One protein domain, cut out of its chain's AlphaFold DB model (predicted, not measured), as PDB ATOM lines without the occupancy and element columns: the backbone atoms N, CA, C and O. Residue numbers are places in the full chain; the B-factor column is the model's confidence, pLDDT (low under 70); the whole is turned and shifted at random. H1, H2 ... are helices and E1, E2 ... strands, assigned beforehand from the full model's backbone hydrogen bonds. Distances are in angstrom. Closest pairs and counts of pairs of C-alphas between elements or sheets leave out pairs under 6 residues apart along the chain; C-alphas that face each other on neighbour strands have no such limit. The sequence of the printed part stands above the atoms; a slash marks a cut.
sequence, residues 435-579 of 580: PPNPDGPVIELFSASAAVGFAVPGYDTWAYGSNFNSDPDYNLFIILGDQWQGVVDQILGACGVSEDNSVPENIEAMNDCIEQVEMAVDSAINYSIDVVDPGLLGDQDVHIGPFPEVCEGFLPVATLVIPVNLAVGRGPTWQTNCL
ATOM      1  N   PRO A 435      38.860  17.046   4.275       86.81
ATOM      2  CA  PRO A 435      38.025  18.156   4.735       86.81
ATOM      3  C   PRO A 435      37.271  18.818   3.561       86.81
ATOM      4  O   PRO A 435      37.844  18.968   2.476       86.81
ATOM      5  N   PRO A 436      36.001  19.234   3.742       92.12
ATOM      6  CA  PRO A 436      35.221  19.849   2.673       92.12
ATOM      7  C   PRO A 436      35.784  21.232   2.321       92.12
ATOM      8  O   PRO A 436      36.177  22.005   3.204       92.12
ATOM      9  N   ASN A 437      35.821  21.579   1.031       94.06
ATOM     10  CA  ASN A 437      36.220  22.921   0.619       94.06
ATOM     11  C   ASN A 437      35.053  23.898   0.881       94.06
ATOM     12  O   ASN A 437      33.949  23.640   0.405       94.06
ATOM     13  N   PRO A 438      35.254  25.033   1.584       95.06
ATOM     14  CA  PRO A 438      34.217  26.059   1.742       95.06
ATOM     15  C   PRO A 438      33.707  26.667   0.422       95.06
ATOM     16  O   PRO A 438      32.603  27.203   0.410       95.06
ATOM     17  N   ASP A 439      34.488  26.590  -0.661       96.88
ATOM     18  CA  ASP A 439      34.092  26.989  -2.021       96.88
ATOM     19  C   ASP A 439      33.613  25.786  -2.876       96.88
ATOM     20  O   ASP A 439      33.425  25.918  -4.086       96.88
ATOM     21  N   GLY A 440      33.463  24.599  -2.274       96.31
ATOM     22  CA  GLY A 440      32.986  23.378  -2.927       96.31
ATOM     23  C   GLY A 440      31.476  23.385  -3.222       96.31
ATOM     24  O   GLY A 440      30.765  24.288  -2.767       96.31
ATOM     25  N   PRO A 441      30.980  22.384  -3.977       97.06
ATOM     26  CA  PRO A 441      29.554  22.205  -4.245       97.06
ATOM     27  C   PRO A 441      28.775  22.004  -2.943       97.06
ATOM     28  O   PRO A 441      29.281  21.413  -1.994       97.06
ATOM     29  N   VAL A 442      27.534  22.472  -2.883       96.81
ATOM     30  CA  VAL A 442      26.652  22.270  -1.729       96.81
ATOM     31  C   VAL A 442      25.332  21.722  -2.237       96.81
ATOM     32  O   VAL A 442      24.658  22.378  -3.027       96.81
ATOM     33  N   ILE A 443      24.962  20.529  -1.770       95.75
ATOM     34  CA  ILE A 443      23.612  19.988  -1.935       95.75
ATOM     35  C   ILE A 443      22.730  20.660  -0.873       95.75
ATOM     36  O   ILE A 443      23.039  20.619   0.316       95.75
ATOM     37  N   GLU A 444      21.653  21.308  -1.307       94.38
ATOM     38  CA  GLU A 444      20.623  21.916  -0.451       94.38
ATOM     39  C   GLU A 444      19.350  21.059  -0.401       94.38
ATOM     40  O   GLU A 444      18.612  21.082   0.585       94.38
ATOM     41  N   LEU A 445      19.100  20.294  -1.467       91.56
ATOM     42  CA  LEU A 445      18.034  19.306  -1.571       91.56
ATOM     43  C   LEU A 445      18.515  18.148  -2.453       91.56
ATOM     44  O   LEU A 445      19.055  18.366  -3.536       91.56
ATOM     45  N   PHE A 446      18.264  16.921  -2.010       93.12
ATOM     46  CA  PHE A 446      18.540  15.702  -2.762       93.12
ATOM     47  C   PHE A 446      17.230  14.962  -3.040       93.12
ATOM     48  O   PHE A 446      16.395  14.809  -2.145       93.12
ATOM     49  N   SER A 447      17.032  14.545  -4.288       92.31
ATOM     50  CA  SER A 447      15.823  13.876  -4.765       92.31
ATOM     51  C   SER A 447      16.206  12.578  -5.460       92.31
ATOM     52  O   SER A 447      16.371  12.564  -6.676       92.31
ATOM     53  N   ALA A 448      16.324  11.508  -4.677       90.56
ATOM     54  CA  ALA A 448      16.583  10.143  -5.139       90.56
ATOM     55  C   ALA A 448      15.388   9.198  -4.891       90.56
ATOM     56  O   ALA A 448      15.519   7.983  -4.970       90.56
ATOM     57  N   SER A 449      14.212   9.741  -4.570       86.31
ATOM     58  CA  SER A 449      12.946   9.005  -4.530       86.31
ATOM     59  C   SER A 449      11.763   9.970  -4.700       86.31
ATOM     60  O   SER A 449      11.939  11.177  -4.886       86.31
ATOM     61  N   ALA A 450      10.531   9.460  -4.612       74.56
ATOM     62  CA  ALA A 450       9.330  10.297  -4.564       74.56
ATOM     63  C   ALA A 450       9.186  11.088  -3.241       74.56
ATOM     64  O   ALA A 450       8.312  11.955  -3.136       74.56
ATOM     65  N   ALA A 451      10.022  10.796  -2.238       61.50
ATOM     66  CA  ALA A 451      10.083  11.473  -0.949       61.50
ATOM     67  C   ALA A 451      11.444  12.167  -0.754       61.50
ATOM     68  O   ALA A 451      12.491  11.676  -1.163       61.50
ATOM     69  N   VAL A 452      11.444  13.322  -0.089       70.50
ATOM     70  CA  VAL A 452      12.692  14.007   0.277       70.50
ATOM     71  C   VAL A 452      13.314  13.308   1.487       70.50
ATOM     72  O   VAL A 452      12.607  13.060   2.463       70.50
ATOM     73  N   GLY A 453      14.622  13.035   1.437       66.25
ATOM     74  CA  GLY A 453      15.379  12.367   2.509       66.25
ATOM     75  C   GLY A 453      15.548  10.853   2.336       66.25
ATOM     76  O   GLY A 453      16.298  10.241   3.094       66.25
ATOM     77  N   PHE A 454      14.903  10.272   1.320       75.00
ATOM     78  CA  PHE A 454      15.085   8.875   0.934       75.00
ATOM     79  C   PHE A 454      15.604   8.762  -0.498       75.00
ATOM     80  O   PHE A 454      15.176   9.507  -1.388       75.00
ATOM     81  N   ALA A 455      16.491   7.799  -0.701       82.75
ATOM     82  CA  ALA A 455      16.930   7.301  -1.989       82.75
ATOM     83  C   ALA A 455      16.343   5.905  -2.222       82.75
ATOM     84  O   ALA A 455      16.139   5.164  -1.267       82.75
ATOM     85  N   VAL A 456      16.046   5.567  -3.473       85.44
ATOM     86  CA  VAL A 456      15.589   4.237  -3.893       85.44
ATOM     87  C   VAL A 456      16.424   3.846  -5.114       85.44
ATOM     88  O   VAL A 456      16.470   4.646  -6.058       85.44
ATOM     89  N   PRO A 457      17.078   2.670  -5.134       91.31
ATOM     90  CA  PRO A 457      17.828   2.199  -6.291       91.31
ATOM     91  C   PRO A 457      17.034   2.293  -7.603       91.31
ATOM     92  O   PRO A 457      15.818   2.100  -7.661       91.31
ATOM     93  N   GLY A 458      17.715   2.686  -8.677       91.31
ATOM     94  CA  GLY A 458      17.118   2.907  -9.995       91.31
ATOM     95  C   GLY A 458      16.272   4.184 -10.148       91.31
ATOM     96  O   GLY A 458      15.856   4.495 -11.267       91.31
ATOM     97  N   TYR A 459      16.012   4.957  -9.086       92.56
ATOM     98  CA  TYR A 459      15.196   6.176  -9.174       92.56
ATOM     99  C   TYR A 459      15.953   7.349  -9.821       92.56
ATOM    100  O   TYR A 459      17.112   7.606  -9.499       92.56
ATOM    101  N   ASP A 460      15.290   8.106 -10.700       96.25
ATOM    102  CA  ASP A 460      15.897   9.240 -11.414       96.25
ATOM    103  C   ASP A 460      16.303  10.372 -10.455       96.25
ATOM    104  O   ASP A 460      15.461  11.093  -9.910       96.25
ATOM    105  N   THR A 461      17.608  10.505 -10.228       95.69
ATOM    106  CA  THR A 461      18.182  11.262  -9.118       95.69
ATOM    107  C   THR A 461      18.665  12.644  -9.523       95.69
ATOM    108  O   THR A 461      19.392  12.830 -10.505       95.69
ATOM    109  N   TRP A 462      18.298  13.622  -8.697       96.69
ATOM    110  CA  TRP A 462      18.658  15.025  -8.857       96.69
ATOM    111  C   TRP A 462      19.230  15.609  -7.563       96.69
ATOM    112  O   TRP A 462      18.652  15.457  -6.484       96.69
ATOM    113  N   ALA A 463      20.345  16.330  -7.688       96.06
ATOM    114  CA  ALA A 463      20.932  17.142  -6.630       96.06
ATOM    115  C   ALA A 463      20.707  18.630  -6.931       96.06
ATOM    116  O   ALA A 463      21.059  19.120  -8.001       96.06
ATOM    117  N   TYR A 464      20.138  19.361  -5.980       96.50
ATOM    118  CA  TYR A 464      19.827  20.783  -6.108       96.50
ATOM    119  C   TYR A 464      20.663  21.584  -5.116       96.50
ATOM    120  O   TYR A 464      20.757  21.201  -3.948       96.50
ATOM    121  N   GLY A 465      21.244  22.702  -5.544       96.00
ATOM    122  CA  GLY A 465      22.011  23.566  -4.647       96.00
ATOM    123  C   GLY A 465      22.904  24.561  -5.377       96.00
ATOM    124  O   GLY A 465      22.427  25.276  -6.256       96.00
ATOM    125  N   SER A 466      24.178  24.651  -4.989       97.00
ATOM    126  CA  SER A 466      25.103  25.693  -5.464       97.00
ATOM    127  C   SER A 466      26.554  25.211  -5.615       97.00
ATOM    128  O   SER A 466      26.928  24.145  -5.129       97.00
ATOM    129  N   ASN A 467      27.384  26.012  -6.299       96.81
ATOM    130  CA  ASN A 467      28.811  25.766  -6.585       96.81
ATOM    131  C   ASN A 467      29.119  24.484  -7.395       96.81
ATOM    132  O   ASN A 467      30.270  24.034  -7.451       96.81
ATOM    133  N   PHE A 468      28.123  23.926  -8.080       96.94
ATOM    134  CA  PHE A 468      28.342  22.913  -9.106       96.94
ATOM    135  C   PHE A 468      29.017  23.547 -10.332       96.94
ATOM    136  O   PHE A 468      28.905  24.747 -10.603       96.94
ATOM    137  N   ASN A 469      29.765  22.755 -11.088       96.88
ATOM    138  CA  ASN A 469      30.321  23.196 -12.356       96.88
ATOM    139  C   ASN A 469      29.212  23.239 -13.416       96.88
ATOM    140  O   ASN A 469      28.367  22.354 -13.447       96.88
ATOM    141  N   SER A 470      29.229  24.230 -14.309       95.56
ATOM    142  CA  SER A 470      28.311  24.280 -15.459       95.56
ATOM    143  C   SER A 470      28.596  23.202 -16.514       95.56
ATOM    144  O   SER A 470      27.809  23.024 -17.436       95.56
ATOM    145  N   ASP A 471      29.765  22.566 -16.433       95.69
ATOM    146  CA  ASP A 471      30.169  21.437 -17.265       95.69
ATOM    147  C   ASP A 471      29.922  20.131 -16.475       95.69
ATOM    148  O   ASP A 471      30.533  19.972 -15.410       95.69
ATOM    149  N   PRO A 472      29.018  19.231 -16.917       93.19
ATOM    150  CA  PRO A 472      28.651  18.031 -16.162       93.19
ATOM    151  C   PRO A 472      29.837  17.093 -15.900       93.19
ATOM    152  O   PRO A 472      29.919  16.521 -14.813       93.19
ATOM    153  N   ASP A 473      30.810  17.030 -16.816       92.88
ATOM    154  CA  ASP A 473      32.026  16.207 -16.693       92.88
ATOM    155  C   ASP A 473      32.899  16.605 -15.480       92.88
ATOM    156  O   ASP A 473      33.792  15.865 -15.063       92.88
ATOM    157  N   TYR A 474      32.667  17.791 -14.902       94.94
ATOM    158  CA  TYR A 474      33.360  18.281 -13.710       94.94
ATOM    159  C   TYR A 474      32.600  18.040 -12.399       94.94
ATOM    160  O   TYR A 474      33.178  18.319 -11.345       94.94
ATOM    161  N   ASN A 475      31.350  17.559 -12.432       95.12
ATOM    162  CA  ASN A 475      30.604  17.192 -11.228       95.12
ATOM    163  C   ASN A 475      30.579  15.677 -11.060       95.12
ATOM    164  O   ASN A 475      30.085  14.932 -11.907       95.12
ATOM    165  N   LEU A 476      31.084  15.257  -9.911       94.38
ATOM    166  CA  LEU A 476      31.241  13.880  -9.503       94.38
ATOM    167  C   LEU A 476      30.494  13.680  -8.184       94.38
ATOM    168  O   LEU A 476      30.636  14.494  -7.272       94.38
ATOM    169  N   PHE A 477      29.724  12.606  -8.067       94.25
ATOM    170  CA  PHE A 477      29.063  12.219  -6.825       94.25
ATOM    171  C   PHE A 477      29.595  10.858  -6.407       94.25
ATOM    172  O   PHE A 477      29.446   9.888  -7.143       94.25
ATOM    173  N   ILE A 478      30.225  10.800  -5.236       92.19
ATOM    174  CA  ILE A 478      30.610   9.534  -4.606       92.19
ATOM    175  C   ILE A 478      29.450   9.158  -3.686       92.19
ATOM    176  O   ILE A 478      29.128   9.923  -2.773       92.19
ATOM    177  N   ILE A 479      28.793   8.036  -3.968       91.44
ATOM    178  CA  ILE A 479      27.615   7.558  -3.245       91.44
ATOM    179  C   ILE A 479      28.014   6.288  -2.492       91.44
ATOM    180  O   ILE A 479      28.290   5.261  -3.101       91.44
ATOM    181  N   LEU A 480      28.068   6.378  -1.165       88.25
ATOM    182  CA  LEU A 480      28.509   5.310  -0.269       88.25
ATOM    183  C   LEU A 480      27.318   4.832   0.560       88.25
ATOM    184  O   LEU A 480      26.902   5.518   1.494       88.25
ATOM    185  N   GLY A 481      26.749   3.691   0.188       85.88
ATOM    186  CA  GLY A 481      25.825   2.927   1.027       85.88
ATOM    187  C   GLY A 481      26.484   1.628   1.485       85.88
ATOM    188  O   GLY A 481      27.700   1.620   1.623       85.88
ATOM    189  N   ASP A 482      25.740   0.554   1.736       77.06
ATOM    190  CA  ASP A 482      26.253  -0.671   2.388       77.06
ATOM    191  C   ASP A 482      27.523  -1.268   1.753       77.06
ATOM    192  O   ASP A 482      28.459  -1.618   2.472       77.06
ATOM    193  N   GLN A 483      27.620  -1.271   0.423       72.88
ATOM    194  CA  GLN A 483      28.784  -1.786  -0.306       72.88
ATOM    195  C   GLN A 483      30.084  -0.981  -0.088       72.88
ATOM    196  O   GLN A 483      31.145  -1.394  -0.557       72.88
ATOM    197  N   TRP A 484      30.057   0.139   0.653       72.31
ATOM    198  CA  TRP A 484      31.266   0.911   0.970       72.31
ATOM    199  C   TRP A 484      32.317   0.102   1.737       72.31
ATOM    200  O   TRP A 484      33.496   0.431   1.628       72.31
ATOM    201  N   GLN A 485      31.906  -0.911   2.509       61.69
ATOM    202  CA  GLN A 485      32.808  -1.700   3.353       61.69
ATOM    203  C   GLN A 485      33.877  -2.381   2.490       61.69
ATOM    204  O   GLN A 485      35.050  -2.033   2.593       61.69
ATOM    205  N   GLY A 486      33.461  -3.186   1.502       67.00
ATOM    206  CA  GLY A 486      34.381  -3.808   0.543       67.00
ATOM    207  C   GLY A 486      35.219  -2.798  -0.252       67.00
ATOM    208  O   GLY A 486      36.375  -3.072  -0.568       67.00
ATOM    209  N   VAL A 487      34.685  -1.597  -0.516       65.00
ATOM    210  CA  VAL A 487      35.451  -0.506  -1.141       65.00
ATOM    211  C   VAL A 487      36.558  -0.006  -0.213       65.00
ATOM    212  O   VAL A 487      37.694   0.135  -0.652       65.00
ATOM    213  N   VAL A 488      36.281   0.262   1.064       61.06
ATOM    214  CA  VAL A 488      37.308   0.761   1.990       61.06
ATOM    215  C   VAL A 488      38.274  -0.329   2.435       61.06
ATOM    216  O   VAL A 488      39.452  -0.017   2.586       61.06
ATOM    217  N   ASP A 489      37.852  -1.583   2.542       59.22
ATOM    218  CA  ASP A 489      38.760  -2.698   2.822       59.22
ATOM    219  C   ASP A 489      39.722  -2.931   1.652       59.22
ATOM    220  O   ASP A 489      40.928  -3.059   1.872       59.22
ATOM    221  N   GLN A 490      39.250  -2.833   0.401       60.62
ATOM    222  CA  GLN A 490      40.144  -2.777  -0.761       60.62
ATOM    223  C   GLN A 490      41.061  -1.548  -0.713       60.62
ATOM    224  O   GLN A 490      42.263  -1.688  -0.910       60.62
ATOM    225  N   ILE A 491      40.561  -0.349  -0.393       58.22
ATOM    226  CA  ILE A 491      41.402   0.861  -0.322       58.22
ATOM    227  C   ILE A 491      42.473   0.755   0.777       58.22
ATOM    228  O   ILE A 491      43.623   1.129   0.547       58.22
ATOM    229  N   LEU A 492      42.131   0.272   1.974       55.94
ATOM    230  CA  LEU A 492      43.047   0.176   3.114       55.94
ATOM    231  C   LEU A 492      44.015  -1.004   2.964       55.94
ATOM    232  O   LEU A 492      45.217  -0.828   3.185       55.94
ATOM    233  N   GLY A 493      43.513  -2.165   2.538       59.88
ATOM    234  CA  GLY A 493      44.299  -3.367   2.276       59.88
ATOM    235  C   GLY A 493      45.260  -3.189   1.101       59.88
ATOM    236  O   GLY A 493      46.469  -3.374   1.262       59.88
ATOM    237  N   ALA A 494      44.766  -2.744  -0.061       60.62
ATOM    238  CA  ALA A 494      45.587  -2.575  -1.263       60.62
ATOM    239  C   ALA A 494      46.627  -1.458  -1.132       60.62
ATOM    240  O   ALA A 494      47.705  -1.559  -1.719       60.62
ATOM    241  N   CYS A 495      46.358  -0.407  -0.347       60.91
ATOM    242  CA  CYS A 495      47.360   0.634  -0.124       60.91
ATOM    243  C   CYS A 495      48.603   0.124   0.605       60.91
ATOM    244  O   CYS A 495      49.678   0.664   0.351       60.91
ATOM    245  N   GLY A 496      48.499  -0.913   1.448       52.56
ATOM    246  CA  GLY A 496      49.629  -1.777   1.817       52.56
ATOM    247  C   GLY A 496      50.900  -1.085   2.341       52.56
ATOM    248  O   GLY A 496      51.987  -1.662   2.251       52.56
ATOM    249  N   VAL A 497      50.811   0.152   2.854       49.06
ATOM    250  CA  VAL A 497      51.977   0.993   3.190       49.06
ATOM    251  C   VAL A 497      52.583   0.563   4.528       49.06
ATOM    252  O   VAL A 497      52.435   1.235   5.551       49.06
ATOM    253  N   SER A 498      53.288  -0.567   4.533       60.34
ATOM    254  CA  SER A 498      54.093  -0.986   5.680       60.34
ATOM    255  C   SER A 498      55.353  -0.111   5.811       60.34
ATOM    256  O   SER A 498      55.926   0.339   4.813       60.34
ATOM    257  N   GLU A 499      55.839   0.109   7.040       50.53
ATOM    258  CA  GLU A 499      57.123   0.804   7.262       50.53
ATOM    259  C   GLU A 499      58.335   0.011   6.722       50.53
ATOM    260  O   GLU A 499      59.418   0.582   6.559       50.53
ATOM    261  N   ASP A 500      58.154  -1.281   6.428       68.50
ATOM    262  CA  ASP A 500      59.197  -2.200   5.964       68.50
ATOM    263  C   ASP A 500      59.367  -2.208   4.431       68.50
ATOM    264  O   ASP A 500      60.432  -2.584   3.929       68.50
ATOM    265  N   ASN A 501      58.358  -1.747   3.680       73.00
ATOM    266  CA  ASN A 501      58.390  -1.679   2.219       73.00
ATOM    267  C   ASN A 501      59.438  -0.666   1.720       73.00
ATOM    268  O   ASN A 501      59.560   0.463   2.211       73.00
ATOM    269  N   SER A 502      60.179  -1.017   0.669       78.12
ATOM    270  CA  SER A 502      61.091  -0.076   0.020       78.12
ATOM    271  C   SER A 502      60.330   0.999  -0.770       78.12
ATOM    272  O   SER A 502      59.159   0.861  -1.104       78.12
ATOM    273  N   VAL A 503      60.988   2.122  -1.085       57.09
ATOM    274  CA  VAL A 503      60.341   3.232  -1.820       57.09
ATOM    275  C   VAL A 503      59.761   2.805  -3.185       57.09
ATOM    276  O   VAL A 503      58.694   3.307  -3.517       57.09
ATOM    277  N   PRO A 504      60.395   1.917  -3.981       75.19
ATOM    278  CA  PRO A 504      59.762   1.347  -5.172       75.19
ATOM    279  C   PRO A 504      58.508   0.519  -4.869       75.19
ATOM    280  O   PRO A 504      57.490   0.772  -5.495       75.19
ATOM    281  N   GLU A 505      58.555  -0.385  -3.884       73.06
ATOM    282  CA  GLU A 505      57.409  -1.230  -3.497       73.06
ATOM    283  C   GLU A 505      56.237  -0.378  -2.985       73.06
ATOM    284  O   GLU A 505      55.099  -0.619  -3.355       73.06
ATOM    285  N   ASN A 506      56.509   0.701  -2.245       61.12
ATOM    286  CA  ASN A 506      55.490   1.679  -1.843       61.12
ATOM    287  C   ASN A 506      54.929   2.518  -3.008       61.12
ATOM    288  O   ASN A 506      53.850   3.078  -2.877       61.12
ATOM    289  N   ILE A 507      55.647   2.663  -4.128       61.81
ATOM    290  CA  ILE A 507      55.116   3.326  -5.335       61.81
ATOM    291  C   ILE A 507      54.276   2.345  -6.158       61.81
ATOM    292  O   ILE A 507      53.292   2.762  -6.759       61.81
ATOM    293  N   GLU A 508      54.657   1.069  -6.178       74.31
ATOM    294  CA  GLU A 508      53.917  -0.011  -6.834       74.31
ATOM    295  C   GLU A 508      52.602  -0.265  -6.079       74.31
ATOM    296  O   GLU A 508      51.547  -0.022  -6.647       74.31
ATOM    297  N   ALA A 509      52.649  -0.500  -4.761       70.81
ATOM    298  CA  ALA A 509      51.465  -0.605  -3.901       70.81
ATOM    299  C   ALA A 509      50.560   0.642  -3.947       70.81
ATOM    300  O   ALA A 509      49.343   0.523  -3.926       70.81
ATOM    301  N   MET A 510      51.116   1.855  -4.062       57.50
ATOM    302  CA  MET A 510      50.297   3.068  -4.199       57.50
ATOM    303  C   MET A 510      49.662   3.204  -5.595       57.50
ATOM    304  O   MET A 510      48.595   3.800  -5.699       57.50
ATOM    305  N   ASN A 511      50.273   2.671  -6.660       68.94
ATOM    306  CA  ASN A 511      49.638   2.600  -7.982       68.94
ATOM    307  C   ASN A 511      48.567   1.505  -8.019       68.94
ATOM    308  O   ASN A 511      47.471   1.774  -8.493       68.94
ATOM    309  N   ASP A 512      48.858   0.320  -7.481       73.31
ATOM    310  CA  ASP A 512      47.908  -0.792  -7.391       73.31
ATOM    311  C   ASP A 512      46.717  -0.405  -6.501       73.31
ATOM    312  O   ASP A 512      45.573  -0.698  -6.835       73.31
ATOM    313  N   CYS A 513      46.963   0.350  -5.424       70.12
ATOM    314  CA  CYS A 513      45.912   0.992  -4.644       70.12
ATOM    315  C   CYS A 513      45.144   2.019  -5.472       70.12
ATOM    316  O   CYS A 513      43.933   2.021  -5.390       70.12
ATOM    317  N   ILE A 514      45.775   2.861  -6.301       61.22
ATOM    318  CA  ILE A 514      45.027   3.780  -7.180       61.22
ATOM    319  C   ILE A 514      44.160   3.013  -8.191       61.22
ATOM    320  O   ILE A 514      43.020   3.412  -8.381       61.22
ATOM    321  N   GLU A 515      44.635   1.917  -8.791       71.19
ATOM    322  CA  GLU A 515      43.831   1.110  -9.726       71.19
ATOM    323  C   GLU A 515      42.697   0.346  -9.011       71.19
ATOM    324  O   GLU A 515      41.590   0.263  -9.539       71.19
ATOM    325  N   GLN A 516      42.916  -0.155  -7.790       66.62
ATOM    326  CA  GLN A 516      41.864  -0.789  -6.981       66.62
ATOM    327  C   GLN A 516      40.877   0.226  -6.395       66.62
ATOM    328  O   GLN A 516      39.677  -0.016  -6.440       66.62
ATOM    329  N   VAL A 517      41.350   1.395  -5.944       61.72
ATOM    330  CA  VAL A 517      40.509   2.558  -5.629       61.72
ATOM    331  C   VAL A 517      39.684   2.901  -6.867       61.72
ATOM    332  O   VAL A 517      38.480   3.018  -6.733       61.72
ATOM    333  N   GLU A 518      40.269   3.028  -8.064       66.50
ATOM    334  CA  GLU A 518      39.511   3.332  -9.286       66.50
ATOM    335  C   GLU A 518      38.443   2.264  -9.577       66.50
ATOM    336  O   GLU A 518      37.298   2.639  -9.789       66.50
ATOM    337  N   MET A 519      38.739   0.960  -9.491       69.31
ATOM    338  CA  MET A 519      37.725  -0.094  -9.698       69.31
ATOM    339  C   MET A 519      36.616  -0.103  -8.634       69.31
ATOM    340  O   MET A 519      35.440  -0.231  -8.971       69.31
ATOM    341  N   ALA A 520      36.980   0.017  -7.358       64.88
ATOM    342  CA  ALA A 520      36.052  -0.022  -6.230       64.88
ATOM    343  C   ALA A 520      35.226   1.268  -6.114       64.88
ATOM    344  O   ALA A 520      34.094   1.270  -5.640       64.88
ATOM    345  N   VAL A 521      35.790   2.388  -6.563       65.88
ATOM    346  CA  VAL A 521      35.131   3.691  -6.568       65.88
ATOM    347  C   VAL A 521      34.365   3.917  -7.878       65.88
ATOM    348  O   VAL A 521      33.397   4.663  -7.834       65.88
ATOM    349  N   ASP A 522      34.669   3.242  -8.995       73.75
ATOM    350  CA  ASP A 522      33.881   3.301 -10.247       73.75
ATOM    351  C   ASP A 522      32.436   2.790 -10.077       73.75
ATOM    352  O   ASP A 522      31.543   3.251 -10.786       73.75
ATOM    353  N   SER A 523      32.168   1.883  -9.126       72.25
ATOM    354  CA  SER A 523      30.798   1.464  -8.769       72.25
ATOM    355  C   SER A 523      30.074   2.482  -7.872       72.25
ATOM    356  O   SER A 523      28.861   2.656  -7.983       72.25
ATOM    357  N   ALA A 524      30.815   3.195  -7.017       74.88
ATOM    358  CA  ALA A 524      30.300   4.247  -6.134       74.88
ATOM    359  C   ALA A 524      30.225   5.636  -6.807       74.88
ATOM    360  O   ALA A 524      29.542   6.542  -6.314       74.88
ATOM    361  N   ILE A 525      30.935   5.837  -7.919       79.69
ATOM    362  CA  ILE A 525      30.991   7.080  -8.684       79.69
ATOM    363  C   ILE A 525      29.798   7.179  -9.624       79.69
ATOM    364  O   ILE A 525      29.578   6.350 -10.500       79.69
ATOM    365  N   ASN A 526      29.081   8.292  -9.513       81.19
ATOM    366  CA  ASN A 526      28.170   8.744 -10.549       81.19
ATOM    367  C   ASN A 526      28.620  10.116 -11.065       81.19
ATOM    368  O   ASN A 526      28.686  11.105 -10.326       81.19
ATOM    369  N   TYR A 527      28.944  10.170 -12.355       82.56
ATOM    370  CA  TYR A 527      29.149  11.419 -13.085       82.56
ATOM    371  C   TYR A 527      27.797  12.051 -13.402       82.56
ATOM    372  O   TYR A 527      26.853  11.349 -13.759       82.56
ATOM    373  N   SER A 528      27.692  13.379 -13.308       80.69
ATOM    374  CA  SER A 528      26.440  14.037 -13.692       80.69
ATOM    375  C   SER A 528      26.161  13.933 -15.194       80.69
ATOM    376  O   SER A 528      27.072  14.002 -16.016       80.69
ATOM    377  N   ILE A 529      24.884  13.798 -15.546       89.44
ATOM    378  CA  ILE A 529      24.390  13.693 -16.923       89.44
ATOM    379  C   ILE A 529      24.079  15.081 -17.503       89.44
ATOM    380  O   ILE A 529      24.342  15.336 -18.680       89.44
ATOM    381  N   ASP A 530      23.515  15.982 -16.692       93.81
ATOM    382  CA  ASP A 530      23.133  17.340 -17.099       93.81
ATOM    383  C   ASP A 530      23.229  18.321 -15.919       93.81
ATOM    384  O   ASP A 530      23.090  17.935 -14.754       93.81
ATOM    385  N   VAL A 531      23.439  19.605 -16.223       92.75
ATOM    386  CA  VAL A 531      23.477  20.700 -15.242       92.75
ATOM    387  C   VAL A 531      22.609  21.852 -15.732       92.75
ATOM    388  O   VAL A 531      22.893  22.496 -16.745       92.75
ATOM    389  N   VAL A 532      21.565  22.162 -14.971       93.12
ATOM    390  CA  VAL A 532      20.623  23.243 -15.263       93.12
ATOM    391  C   VAL A 532      21.032  24.495 -14.484       93.12
ATOM    392  O   VAL A 532      20.885  24.561 -13.265       93.12
ATOM    393  N   ASP A 533      21.531  25.504 -15.204       88.44
ATOM    394  CA  ASP A 533      21.887  26.832 -14.679       88.44
ATOM    395  C   ASP A 533      21.122  27.937 -15.453       88.44
ATOM    396  O   ASP A 533      21.306  28.084 -16.672       88.44
ATOM    397  N   PRO A 534      20.249  28.730 -14.794       90.69
ATOM    398  CA  PRO A 534      19.873  28.639 -13.381       90.69
ATOM    399  C   PRO A 534      18.921  27.466 -13.109       90.69
ATOM    400  O   PRO A 534      18.074  27.149 -13.950       90.69
ATOM    401  N   GLY A 535      19.027  26.891 -11.913       90.31
ATOM    402  CA  GLY A 535      18.186  25.794 -11.438       90.31
ATOM    403  C   GLY A 535      16.695  26.136 -11.281       90.31
ATOM    404  O   GLY A 535      16.272  27.299 -11.288       90.31
ATOM    405  N   LEU A 536      15.871  25.094 -11.152       90.69
ATOM    406  CA  LEU A 536      14.447  25.159 -10.821       90.69
ATOM    407  C   LEU A 536      14.219  25.214  -9.309       90.69
ATOM    408  O   LEU A 536      13.268  25.871  -8.873       90.69
ATOM    409  N   LEU A 537      15.042  24.496  -8.536       86.94
ATOM    410  CA  LEU A 537      14.912  24.368  -7.079       86.94
ATOM    411  C   LEU A 537      16.156  24.854  -6.321       86.94
ATOM    412  O   LEU A 537      15.990  25.357  -5.210       86.94
ATOM    413  N   GLY A 538      17.352  24.751  -6.913       88.31
ATOM    414  CA  GLY A 538      18.583  25.371  -6.404       88.31
ATOM    415  C   GLY A 538      19.003  26.611  -7.205       88.31
ATOM    416  O   GLY A 538      18.305  27.043  -8.125       88.31
ATOM    417  N   ASP A 539      20.185  27.160  -6.898       92.94
ATOM    418  CA  ASP A 539      20.884  28.062  -7.831       92.94
ATOM    419  C   ASP A 539      21.277  27.286  -9.107       92.94
ATOM    420  O   ASP A 539      21.218  27.824 -10.215       92.94
ATOM    421  N   GLN A 540      21.616  26.003  -8.947       96.00
ATOM    422  CA  GLN A 540      21.880  25.021  -9.996       96.00
ATOM    423  C   GLN A 540      21.192  23.692  -9.641       96.00
ATOM    424  O   GLN A 540      21.177  23.290  -8.473       96.00
ATOM    425  N   ASP A 541      20.673  22.997 -10.653       96.44
ATOM    426  CA  ASP A 541      20.186  21.620 -10.524       96.44
ATOM    427  C   ASP A 541      21.131  20.685 -11.294       96.44
ATOM    428  O   ASP A 541      21.518  20.997 -12.421       96.44
ATOM    429  N   VAL A 542      21.480  19.534 -10.725       96.31
ATOM    430  CA  VAL A 542      22.367  18.538 -11.337       96.31
ATOM    431  C   VAL A 542      21.642  17.203 -11.447       96.31
ATOM    432  O   VAL A 542      21.200  16.641 -10.443       96.31
ATOM    433  N   HIS A 543      21.525  16.698 -12.671       96.69
ATOM    434  CA  HIS A 543      20.974  15.378 -12.959       96.69
ATOM    435  C   HIS A 543      22.077  14.334 -12.806       96.69
ATOM    436  O   HIS A 543      23.092  14.415 -13.491       96.69
ATOM    437  N   ILE A 544      21.893  13.372 -11.903       95.12
ATOM    438  CA  ILE A 544      22.874  12.307 -11.639       95.12
ATOM    439  C   ILE A 544      22.547  11.057 -12.470       95.12
ATOM    440  O   ILE A 544      23.452  10.349 -12.894       95.12
ATOM    441  N   GLY A 545      21.266  10.831 -12.774       94.38
ATOM    442  CA  GLY A 545      20.774   9.600 -13.399       94.38
ATOM    443  C   GLY A 545      20.102   8.678 -12.382       94.38
ATOM    444  O   GLY A 545      19.744   9.142 -11.301       94.38
ATOM    445  N   PRO A 546      19.874   7.396 -12.705       95.00
ATOM    446  CA  PRO A 546      19.334   6.424 -11.756       95.00
ATOM    447  C   PRO A 546      20.202   6.339 -10.493       95.00
ATOM    448  O   PRO A 546      21.426   6.315 -10.598       95.00
ATOM    449  N   PHE A 547      19.589   6.283  -9.309       93.06
ATOM    450  CA  PHE A 547      20.330   6.045  -8.070       93.06
ATOM    451  C   PHE A 547      20.990   4.656  -8.123       93.06
ATOM    452  O   PHE A 547      20.324   3.713  -8.563       93.06
ATOM    453  N   PRO A 548      22.259   4.498  -7.712       90.56
ATOM    454  CA  PRO A 548      22.916   3.197  -7.744       90.56
ATOM    455  C   PRO A 548      22.312   2.221  -6.719       90.56
ATOM    456  O   PRO A 548      21.691   2.630  -5.735       90.56
ATOM    457  N   GLU A 549      22.514   0.926  -6.950       89.06
ATOM    458  CA  GLU A 549      22.196  -0.159  -6.012       89.06
ATOM    459  C   GLU A 549      23.245  -0.162  -4.883       89.06
ATOM    460  O   GLU A 549      24.234  -0.883  -4.926       89.06
ATOM    461  N   VAL A 550      23.067   0.743  -3.913       83.50
ATOM    462  CA  VAL A 550      23.938   0.929  -2.727       83.50
ATOM    463  C   VAL A 550      23.204   0.645  -1.410       83.50
ATOM    464  O   VAL A 550      23.586   1.135  -0.347       83.50
ATOM    465  N   CYS A 551      22.079  -0.056  -1.483       79.88
ATOM    466  CA  CYS A 551      21.435  -0.616  -0.311       79.88
ATOM    467  C   CYS A 551      20.683  -1.892  -0.668       79.88
ATOM    468  O   CYS A 551      19.861  -1.909  -1.583       79.88
ATOM    469  N   GLU A 552      20.941  -2.928   0.114       74.88
ATOM    470  CA  GLU A 552      20.244  -4.202   0.117       74.88
ATOM    471  C   GLU A 552      19.716  -4.505   1.533       74.88
ATOM    472  O   GLU A 552      20.153  -3.934   2.536       74.88
ATOM    473  N   GLY A 553      18.747  -5.419   1.632       64.88
ATOM    474  CA  GLY A 553      18.124  -5.816   2.900       64.88
ATOM    475  C   GLY A 553      16.737  -5.206   3.113       64.88
ATOM    476  O   GLY A 553      15.978  -5.031   2.164       64.88
ATOM    477  N   PHE A 554      16.382  -4.941   4.373       48.44
ATOM    478  CA  PHE A 554      15.054  -4.440   4.765       48.44
ATOM    479  C   PHE A 554      15.097  -3.139   5.581       48.44
ATOM    480  O   PHE A 554      14.113  -2.399   5.601       48.44
ATOM    481  N   LEU A 555      16.226  -2.821   6.226       48.28
ATOM    482  CA  LEU A 555      16.388  -1.565   6.958       48.28
ATOM    483  C   LEU A 555      16.873  -0.426   6.045       48.28
ATOM    484  O   LEU A 555      17.665  -0.661   5.131       48.28
ATOM    485  N   PRO A 556      16.465   0.833   6.308       56.38
ATOM    486  CA  PRO A 556      17.023   1.993   5.628       56.38
ATOM    487  C   PRO A 556      18.521   2.131   5.926       56.38
ATOM    488  O   PRO A 556      18.918   2.394   7.064       56.38
ATOM    489  N   VAL A 557      19.351   2.006   4.895       71.38
ATOM    490  CA  VAL A 557      20.805   2.132   5.013       71.38
ATOM    491  C   VAL A 557      21.176   3.613   4.992       71.38
ATOM    492  O   VAL A 557      20.808   4.339   4.068       71.38
ATOM    493  N   ALA A 558      21.926   4.085   5.991       78.81
ATOM    494  CA  ALA A 558      22.467   5.442   5.972       78.81
ATOM    495  C   ALA A 558      23.488   5.562   4.828       78.81
ATOM    496  O   ALA A 558      24.502   4.865   4.822       78.81
ATOM    497  N   THR A 559      23.217   6.434   3.859       84.38
ATOM    498  CA  THR A 559      23.991   6.593   2.623       84.38
ATOM    499  C   THR A 559      24.598   7.988   2.549       84.38
ATOM    500  O   THR A 559      23.917   9.007   2.710       84.38
ATOM    501  N   LEU A 560      25.898   8.045   2.273       89.19
ATOM    502  CA  LEU A 560      26.650   9.285   2.136       89.19
ATOM    503  C   LEU A 560      26.742   9.666   0.661       89.19
ATOM    504  O   LEU A 560      27.221   8.891  -0.158       89.19
ATOM    505  N   VAL A 561      26.330  10.883   0.324       92.56
ATOM    506  CA  VAL A 561      26.487  11.470  -1.008       92.56
ATOM    507  C   VAL A 561      27.495  12.604  -0.897       92.56
ATOM    508  O   VAL A 561      27.223  13.648  -0.302       92.56
ATOM    509  N   ILE A 562      28.682  12.409  -1.465       94.69
ATOM    510  CA  ILE A 562      29.770  13.384  -1.421       94.69
ATOM    511  C   ILE A 562      29.836  14.087  -2.782       94.69
ATOM    512  O   ILE A 562      30.333  13.500  -3.746       94.69
ATOM    513  N   PRO A 563      29.356  15.339  -2.896       96.44
ATOM    514  CA  PRO A 563      29.473  16.100  -4.128       96.44
ATOM    515  C   PRO A 563      30.914  16.591  -4.300       96.44
ATOM    516  O   PRO A 563      31.516  17.166  -3.390       96.44
ATOM    517  N   VAL A 564      31.475  16.418  -5.492       95.62
ATOM    518  CA  VAL A 564      32.823  16.860  -5.852       95.62
ATOM    519  C   VAL A 564      32.768  17.652  -7.150       95.62
ATOM    520  O   VAL A 564      32.340  17.151  -8.183       95.62
ATOM    521  N   ASN A 565      33.241  18.897  -7.112       96.19
ATOM    522  CA  ASN A 565      33.467  19.690  -8.313       96.19
ATOM    523  C   ASN A 565      34.968  19.657  -8.597       96.19
ATOM    524  O   ASN A 565      35.747  20.280  -7.874       96.19
ATOM    525  N   LEU A 566      35.392  18.953  -9.646       93.50
ATOM    526  CA  LEU A 566      36.807  18.699  -9.950       93.50
ATOM    527  C   LEU A 566      37.645  19.982 -10.153       93.50
ATOM    528  O   LEU A 566      38.874  19.929 -10.118       93.50
ATOM    529  N   ALA A 567      37.012  21.147 -10.335       94.94
ATOM    530  CA  ALA A 567      37.695  22.438 -10.435       94.94
ATOM    531  C   ALA A 567      38.007  23.113  -9.081       94.94
ATOM    532  O   ALA A 567      38.909  23.952  -9.028       94.94
ATOM    533  N   VAL A 568      37.277  22.786  -8.007       95.38
ATOM    534  CA  VAL A 568      37.422  23.417  -6.675       95.38
ATOM    535  C   VAL A 568      37.636  22.414  -5.535       95.38
ATOM    536  O   VAL A 568      38.191  22.784  -4.506       95.38
ATOM    537  N   GLY A 569      37.277  21.145  -5.713       93.12
ATOM    538  CA  GLY A 569      37.324  20.095  -4.695       93.12
ATOM    539  C   GLY A 569      35.932  19.675  -4.219       93.12
ATOM    540  O   GLY A 569      34.913  20.014  -4.827       93.12
ATOM    541  N   ARG A 570      35.894  18.905  -3.127       95.19
ATOM    542  CA  ARG A 570      34.643  18.372  -2.583       95.19
ATOM    543  C   ARG A 570      33.857  19.378  -1.750       95.19
ATOM    544  O   ARG A 570      34.433  20.274  -1.132       95.19
ATOM    545  N   GLY A 571      32.550  19.173  -1.724       95.50
ATOM    546  CA  GLY A 571      31.609  19.827  -0.835       95.50
ATOM    547  C   GLY A 571      31.472  19.138   0.522       95.50
ATOM    548  O   GLY A 571      32.152  18.143   0.781       95.50
ATOM    549  N   PRO A 572      30.575  19.646   1.386       94.50
ATOM    550  CA  PRO A 572      30.095  18.922   2.559       94.50
ATOM    551  C   PRO A 572      29.421  17.607   2.151       94.50
ATOM    552  O   PRO A 572      28.736  17.553   1.129       94.50
ATOM    553  N   THR A 573      29.583  16.571   2.970       91.56
ATOM    554  CA  THR A 573      28.879  15.294   2.803       91.56
ATOM    555  C   THR A 573      27.379  15.494   3.037       91.56
ATOM    556  O   THR A 573      26.980  16.065   4.053       91.56
ATOM    557  N   TRP A 574      26.543  15.038   2.105       91.25
ATOM    558  CA  TRP A 574      25.094  14.971   2.276       91.25
ATOM    559  C   TRP A 574      24.710  13.576   2.773       91.25
ATOM    560  O   TRP A 574      25.157  12.583   2.209       91.25
ATOM    561  N   GLN A 575      23.879  13.492   3.810       86.25
ATOM    562  CA  GLN A 575      23.341  12.222   4.307       86.25
ATOM    563  C   GLN A 575      21.908  12.029   3.799       86.25
ATOM    564  O   GLN A 575      21.099  12.957   3.805       86.25
ATOM    565  N   THR A 576      21.609  10.822   3.332       84.44
ATOM    566  CA  THR A 576      20.271  10.365   2.938       84.44
ATOM    567  C   THR A 576      20.116   8.915   3.379       84.44
ATOM    568  O   THR A 576      21.118   8.247   3.607       84.44
ATOM    569  N   ASN A 577      18.894   8.393   3.461       77.75
ATOM    570  CA  ASN A 577      18.699   6.958   3.687       77.75
ATOM    571  C   ASN A 577      18.336   6.274   2.376       77.75
ATOM    572  O   ASN A 577      17.420   6.732   1.696       77.75
ATOM    573  N   CYS A 578      19.041   5.212   2.012       80.25
ATOM    574  CA  CYS A 578      18.672   4.358   0.894       80.25
ATOM    575  C   CYS A 578      17.687   3.288   1.387       80.25
ATOM    576  O   CYS A 578      17.906   2.663   2.425       80.25
ATOM    577  N   LEU A 579      16.567   3.153   0.680       74.25
ATOM    578  CA  LEU A 579      15.554   2.121   0.872       74.25
ATOM    579  C   LEU A 579      15.723   1.085  -0.253       74.25
ATOM    580  O   LEU A 579      15.627   1.510  -1.410       74.25
TER     581      LEU A 579
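What this domain is: This is residues 435 to 579 of the 580 residues of an uncharacterized protein of Enhygromyxa salina (UniProt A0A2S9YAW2). Two four-stranded sheets lie face to face as a sandwich, their strands crossed, and a long helical hairpin, H1 and H2, reaches away from it as an arm inserted between E3 and E4. The arm makes the length: the spans are 54 by 38 by 22 A. The printed part has 145 residues, with two named helices and eight named strands in the order E1 E2 E3 H1 H2 E4 E5 E6 E7 E8. The sheets run E1 E2 E6 E5 and E4 E3 E7 E8, both antiparallel; the class is mixed, helices and strands. The whole is compact, with a radius of gyration of the C-alphas of 16.7 A.

How they stand to each other: E1, residues 442 to 447, and E2, residues 460 to 466, form a hairpin, with N 444 and O 464 within hydrogen-bond range at 2.8 A. E2 is also the antiparallel neighbour of E6, residues 540 to 546, with N 463 and O 542 2.9 A apart. E6 forms a hairpin with the edge strand E5, residues 530 to 532, with N 532 and O 541 2.8 A apart. In the other sheet, E3, residues 475 to 480, is the antiparallel neighbour of the edge strand E4, residues 525 to 527, with N 526 and O 477 2.9 A apart. On its other side is E7, residues 557 to 565, with N 478 and O 562 3.1 A apart. E7 and E8, residues 574 to 578, form a hairpin, with N 559 and O 576 2.8 A apart. Across the sandwich, two sheets face to face, the strands stand at 46 degrees; the closest C-alphas of E4 and E6, Asn 526 and Ile 544, are 6.5 A apart. H1, residues 484 to 495, and H2, residues 503 to 524, touch in a helical hairpin, at a shallow tilt of 15 degrees, opposite ways; their closest C-alphas, Cys 495 and Cys 513, are 4.8 A apart. H2 only grazes the sheet E4 E3 E7 E8, with its residues 518 to 524. Every O i to N i+4 pair is within hydrogen-bond range in H1, and 16 of 18 are in H2.

Where its parts are: E1 begins at C-alpha 442 (26.652, 22.270, -1.729). E2 is 19.8 A long, E6 18.9 A and E7 25.4 A. H1 spans 16.1 A and H2 30.4 A, from C-alpha 503 (60.341, 3.232, -1.820). E8 ends at C-alpha 578 (18.672, 4.358, 0.894).

The domain as a whole: The C-alphas farthest apart, Asp 500 and Leu 536, are 55.1 A apart. The printed part has no cut, and the link E1 to E2 is long. The mean pLDDT of the printed part is 81.7; 34 residues are under 70, among them 485 to 500 and 553 to 556.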